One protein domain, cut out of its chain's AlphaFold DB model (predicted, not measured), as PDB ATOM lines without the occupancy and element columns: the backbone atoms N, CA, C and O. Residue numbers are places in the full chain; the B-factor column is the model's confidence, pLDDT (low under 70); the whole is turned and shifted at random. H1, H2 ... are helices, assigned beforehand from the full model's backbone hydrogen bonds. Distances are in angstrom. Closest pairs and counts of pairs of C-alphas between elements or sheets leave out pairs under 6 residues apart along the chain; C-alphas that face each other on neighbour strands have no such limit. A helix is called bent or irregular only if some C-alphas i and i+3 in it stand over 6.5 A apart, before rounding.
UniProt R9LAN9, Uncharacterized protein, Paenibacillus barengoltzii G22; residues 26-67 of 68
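What this domain is: This is residues 26 to 67 of the 68 residues of an uncharacterized protein of Paenibacillus barengoltzii G22 (UniProt R9LAN9). One long helix, H2, makes nearly the whole length of a rod, and a short helix, H1, is folded back beside the part of it where H2 begins, so that the outline is a J with one long arm and one short one. The far part of the long arm, residues 49 to 67, stands free, and residues 33 to 38 make the turn of the J. The printed part has 42 residues with two named helices, H1 then H2, and no named strand; the class is all helix. It is extended, with a radius of gyration of the C-alphas of 14.3 A, and the C-alphas span 46 by 17 by 7 A.

Where its parts are: H2 holds residues 39 to 65 and is 38.7 A long from first to last C-alpha, from C-alpha 39 at (48.943, -34.725, -19.698) to C-alpha 65 at (34.073, -22.992, -53.493). H1 holds residues 26 to 32 and is 9.3 A long from first to last C-alpha, beginning with C-alpha 26 at (51.451, -23.200, -29.676). H1 is neither bent nor irregular, but only just: C-alphas 27 and 30 are 6.1 A apart.

How they stand to each other: H1 and H2 are close but not clearly touching, with 1 pair of C-alphas within 8 A. Their closest C-alphas are those of Phe 30 and Gln 44, 7.4 A apart. Their lines stand at a steep tilt of 44 degrees, and they run opposite ways. In H2 every O i to N i+4 pair is within hydrogen-bond range; in H1 1 of 3 is, beside 1 of 4 O i to N i+3 pairs.

The domain as a whole: The two C-alphas farthest apart are those of Pro 36 and Ala 67, at 46.3 A. The printed part has no cut, and the link from H1 to H2, 6 residues, is short. The mean pLDDT of the printed part is 73.3; residues 27 to 36, residue 38 and residues 65 to 67 are under 70.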
ATOM      1  N   LYS A  26      50.184 -23.042 -30.390       71.31
ATOM      2  CA  LYS A  26      51.451 -23.200 -29.676       71.31
ATOM      3  C   LYS A  26      51.742 -22.017 -28.762       71.31
ATOM      4  O   LYS A  26      51.956 -22.212 -27.570       71.31
ATOM      5  N   ASP A  27      51.752 -20.814 -29.319       68.19
ATOM      6  CA  ASP A  27      52.232 -19.635 -28.604       68.19
ATOM      7  C   ASP A  27      51.144 -18.969 -27.757       68.19
ATOM      8  O   ASP A  27      51.480 -18.283 -26.798       68.19
ATOM      9  N   VAL A  28      49.850 -19.182 -28.043       69.69
ATOM     10  CA  VAL A  28      48.761 -18.617 -27.220       69.69
ATOM     11  C   VAL A  28      48.170 -19.659 -26.276       69.69
ATOM     12  O   VAL A  28      48.034 -19.396 -25.086       69.69
ATOM     13  N   LEU A  29      47.827 -20.851 -26.771       66.88
ATOM     14  CA  LEU A  29      47.164 -21.874 -25.950       66.88
ATOM     15  C   LEU A  29      48.152 -22.662 -25.084       66.88
ATOM     16  O   LEU A  29      47.952 -22.737 -23.874       66.88
ATOM     17  N   PHE A  30      49.225 -23.217 -25.655       67.00
ATOM     18  CA  PHE A  30      50.181 -24.014 -24.870       67.00
ATOM     19  C   PHE A  30      51.112 -23.174 -23.997       67.00
ATOM     20  O   PHE A  30      51.577 -23.676 -22.978       67.00
ATOM     21  N   ALA A  31      51.341 -21.901 -24.327       65.06
ATOM     22  CA  ALA A  31      52.079 -20.995 -23.448       65.06
ATOM     23  C   ALA A  31      51.281 -20.603 -22.189       65.06
ATOM     24  O   ALA A  31      51.868 -20.402 -21.130       65.06
ATOM     25  N   VAL A  32      49.950 -20.504 -22.293       62.19
ATOM     26  CA  VAL A  32      49.065 -20.154 -21.165       62.19
ATOM     27  C   VAL A  32      48.674 -21.390 -20.347       62.19
ATOM     28  O   VAL A  32      48.445 -21.294 -19.144       62.19
ATOM     29  N   LEU A  33      48.619 -22.563 -20.980       62.78
ATOM     30  CA  LEU A  33      48.248 -23.824 -20.345       62.78
ATOM     31  C   LEU A  33      49.486 -24.659 -19.991       62.78
ATOM     32  O   LEU A  33      49.790 -25.663 -20.636       62.78
ATOM     33  N   THR A  34      50.185 -24.275 -18.923       63.00
ATOM     34  CA  THR A  34      51.192 -25.133 -18.283       63.00
ATOM     35  C   THR A  34      50.493 -26.227 -17.477       63.00
ATOM     36  O   THR A  34      50.235 -26.074 -16.283       63.00
ATOM     37  N   PHE A  35      50.138 -27.327 -18.138       65.75
ATOM     38  CA  PHE A  35      49.675 -28.537 -17.458       65.75
ATOM     39  C   PHE A  35      50.870 -29.353 -16.936       65.75
ATOM     40  O   PHE A  35      51.916 -29.372 -17.585       65.75
ATOM     41  N   PRO A  36      50.740 -30.049 -15.795       68.12
ATOM     42  CA  PRO A  36      51.766 -30.974 -15.326       68.12
ATOM     43  C   PRO A  36      51.910 -32.179 -16.275       68.12
ATOM     44  O   PRO A  36      50.918 -32.723 -16.779       68.12
ATOM     45  N   ASP A  37      53.153 -32.604 -16.517       70.38
ATOM     46  CA  ASP A  37      53.468 -33.846 -17.236       70.38
ATOM     47  C   ASP A  37      52.806 -35.049 -16.542       70.38
ATOM     48  O   ASP A  37      52.815 -35.108 -15.308       70.38
ATOM     49  N   PRO A  38      52.213 -36.022 -17.272       67.75
ATOM     50  CA  PRO A  38      52.324 -36.307 -18.715       67.75
ATOM     51  C   PRO A  38      51.161 -35.788 -19.586       67.75
ATOM     52  O   PRO A  38      51.141 -36.002 -20.801       67.75
ATOM     53  N   TYR A  39      50.163 -35.133 -18.990       72.19
ATOM     54  CA  TYR A  39      48.943 -34.725 -19.698       72.19
ATOM     55  C   TYR A  39      49.188 -33.585 -20.690       72.19
ATOM     56  O   TYR A  39      48.497 -33.503 -21.706       72.19
ATOM     57  N   ALA A  40      50.202 -32.753 -20.436       74.19
ATOM     58  CA  ALA A  40      50.618 -31.681 -21.335       74.19
ATOM     59  C   ALA A  40      50.977 -32.206 -22.733       74.19
ATOM     60  O   ALA A  40      50.451 -31.705 -23.725       74.19
ATOM     61  N   ASN A  41      51.790 -33.264 -22.821       74.88
ATOM     62  CA  ASN A  41      52.167 -33.860 -24.105       74.88
ATOM     63  C   ASN A  41      50.965 -34.441 -24.855       74.88
ATOM     64  O   ASN A  41      50.840 -34.246 -26.063       74.88
ATOM     65  N   ILE A  42      50.056 -35.121 -24.150       79.75
ATOM     66  CA  ILE A  42      48.858 -35.708 -24.766       79.75
ATOM     67  C   ILE A  42      47.953 -34.601 -25.315       79.75
ATOM     68  O   ILE A  42      47.533 -34.663 -26.470       79.75
ATOM     69  N   LEU A  43      47.696 -33.558 -24.522       77.81
ATOM     70  CA  LEU A  43      46.894 -32.408 -24.944       77.81
ATOM     71  C   LEU A  43      47.542 -31.656 -26.113       77.81
ATOM     72  O   LEU A  43      46.835 -31.240 -27.031       77.81
ATOM     73  N   GLN A  44      48.871 -31.539 -26.128       75.19
ATOM     74  CA  GLN A  44      49.599 -30.953 -27.250       75.19
ATOM     75  C   GLN A  44      49.440 -31.759 -28.535       75.19
ATOM     76  O   GLN A  44      49.139 -31.202 -29.592       75.19
ATOM     77  N   MET A  45      49.582 -33.078 -28.437       80.81
ATOM     78  CA  MET A  45      49.470 -33.984 -29.574       80.81
ATOM     79  C   MET A  45      48.042 -34.005 -30.143       80.81
ATOM     80  O   MET A  45      47.855 -33.920 -31.359       80.81
ATOM     81  N   VAL A  46      47.025 -34.018 -29.271       83.50
ATOM     82  CA  VAL A  46      45.607 -33.923 -29.661       83.50
ATOM     83  C   VAL A  46      45.293 -32.561 -30.290       83.50
ATOM     84  O   VAL A  46      44.638 -32.504 -31.331       83.50
ATOM     85  N   GLY A  47      45.796 -31.467 -29.710       79.69
ATOM     86  CA  GLY A  47      45.610 -30.118 -30.244       79.69
ATOM     87  C   GLY A  47      46.214 -29.951 -31.641       79.69
ATOM     88  O   GLY A  47      45.544 -29.446 -32.544       79.69
ATOM     89  N   MET A  48      47.435 -30.450 -31.862       77.81
ATOM     90  CA  MET A  48      48.051 -30.456 -33.195       77.81
ATOM     91  C   MET A  48      47.241 -31.289 -34.197       77.81
ATOM     92  O   MET A  48      47.049 -30.853 -35.333       77.81
ATOM     93  N   GLY A  49      46.721 -32.447 -33.778       80.50
ATOM     94  CA  GLY A  49      45.851 -33.289 -34.605       80.50
ATOM     95  C   GLY A  49      44.544 -32.598 -35.014       80.50
ATOM     96  O   GLY A  49      44.129 -32.692 -36.171       80.50
ATOM     97  N   MET A  50      43.915 -31.847 -34.104       81.25
ATOM     98  CA  MET A  50      42.714 -31.070 -34.435       81.25
ATOM     99  C   MET A  50      43.006 -29.938 -35.420       81.25
ATOM    100  O   MET A  50      42.244 -29.760 -36.367       81.25
ATOM    101  N   ILE A  51      44.107 -29.199 -35.253       80.88
ATOM    102  CA  ILE A  51      44.507 -28.147 -36.208       80.88
ATOM    103  C   ILE A  51      44.706 -28.730 -37.601       80.88
ATOM    104  O   ILE A  51      44.269 -28.143 -38.586       80.88
ATOM    105  N   LEU A  52      45.360 -29.888 -37.667       80.06
ATOM    106  CA  LEU A  52      45.565 -30.654 -38.888       80.06
ATOM    107  C   LEU A  52      44.249 -30.857 -39.635       80.06
ATOM    108  O   LEU A  52      44.131 -30.489 -40.805       80.06
ATOM    109  N   LEU A  53      43.253 -31.388 -38.925       82.25
ATOM    110  CA  LEU A  53      41.923 -31.646 -39.464       82.25
ATOM    111  C   LEU A  53      41.204 -30.353 -39.852       82.25
ATOM    112  O   LEU A  53      40.687 -30.274 -40.963       82.25
ATOM    113  N   LEU A  54      41.208 -29.324 -38.996       81.06
ATOM    114  CA  LEU A  54      40.579 -28.037 -39.312       81.06
ATOM    115  C   LEU A  54      41.215 -27.378 -40.540       81.06
ATOM    116  O   LEU A  54      40.497 -26.923 -41.426       81.06
ATOM    117  N   SER A  55      42.545 -27.363 -40.633       77.62
ATOM    118  CA  SER A  55      43.274 -26.810 -41.780       77.62
ATOM    119  C   SER A  55      42.924 -27.553 -43.070       77.62
ATOM    120  O   SER A  55      42.741 -26.931 -44.122       77.62
ATOM    121  N   LEU A  56      42.779 -28.881 -42.993       79.25
ATOM    122  CA  LEU A  56      42.362 -29.707 -44.123       79.25
ATOM    123  C   LEU A  56      40.919 -29.401 -44.538       79.25
ATOM    124  O   LEU A  56      40.656 -29.232 -45.725       79.25
ATOM    125  N   ILE A  57      40.000 -29.286 -43.573       82.56
ATOM    126  CA  ILE A  57      38.584 -28.977 -43.813       82.56
ATOM    127  C   ILE A  57      38.438 -27.589 -44.436       82.56
ATOM    128  O   ILE A  57      37.780 -27.459 -45.465       82.56
ATOM    129  N   PHE A  58      39.080 -26.561 -43.874       79.44
ATOM    130  CA  PHE A  58      39.038 -25.210 -44.435       79.44
ATOM    131  C   PHE A  58      39.598 -25.169 -45.849       79.44
ATOM    132  O   PHE A  58      39.005 -24.553 -46.729       79.44
ATOM    133  N   THR A  59      40.699 -25.876 -46.091       78.75
ATOM    134  CA  THR A  59      41.280 -25.960 -47.432       78.75
ATOM    135  C   THR A  59      40.360 -26.707 -48.388       78.75
ATOM    136  O   THR A  59      40.131 -26.230 -49.492       78.75
ATOM    137  N   ALA A  60      39.765 -27.827 -47.976       79.25
ATOM    138  CA  ALA A  60      38.806 -28.569 -48.789       79.25
ATOM    139  C   ALA A  60      37.562 -27.730 -49.127       79.25
ATOM    140  O   ALA A  60      37.104 -27.749 -50.270       79.25
ATOM    141  N   LEU A  61      37.044 -26.956 -48.167       80.12
ATOM    142  CA  LEU A  61      35.934 -26.025 -48.382       80.12
ATOM    143  C   LEU A  61      36.315 -24.913 -49.363       80.12
ATOM    144  O   LEU A  61      35.593 -24.679 -50.327       80.12
ATOM    145  N   LEU A  62      37.478 -24.289 -49.172       75.19
ATOM    146  CA  LEU A  62      37.967 -23.201 -50.021       75.19
ATOM    147  C   LEU A  62      38.242 -23.682 -51.456       75.19
ATOM    148  O   LEU A  62      37.916 -22.998 -52.424       75.19
ATOM    149  N   VAL A  63      38.764 -24.903 -51.606       75.56
ATOM    150  CA  VAL A  63      38.923 -25.567 -52.906       75.56
ATOM    151  C   VAL A  63      37.569 -25.824 -53.558       75.56
ATOM    152  O   VAL A  63      37.415 -25.517 -54.741       75.56
ATOM    153  N   LYS A  64      36.594 -26.354 -52.807       73.88
ATOM    154  CA  LYS A  64      35.247 -26.647 -53.315       73.88
ATOM    155  C   LYS A  64      34.545 -25.385 -53.818       73.88
ATOM    156  O   LYS A  64      33.962 -25.420 -54.897       73.88
ATOM    157  N   ASP A  65      34.638 -24.281 -53.079       60.06
ATOM    158  CA  ASP A  65      34.073 -22.992 -53.493       60.06
ATOM    159  C   ASP A  65      34.811 -22.394 -54.700       60.06
ATOM    160  O   ASP A  65      34.175 -21.923 -55.634       60.06
ATOM    161  N   SER A  66      36.141 -22.517 -54.770       55.00
ATOM    162  CA  SER A  66      36.932 -22.046 -55.925       55.00
ATOM    163  C   SER A  66      36.740 -22.857 -57.225       55.00
ATOM    164  O   SER A  66      37.360 -22.553 -58.253       55.00
ATOM    165  N   ALA A  67      35.976 -23.951 -57.173       53.94
ATOM    166  CA  ALA A  67      35.664 -24.814 -58.311       53.94
ATOM    167  C   ALA A  67      34.286 -24.530 -58.945       53.94
ATOM    168  O   ALA A  67      34.013 -25.099 -60.003       53.94
TER     169      ALA A  67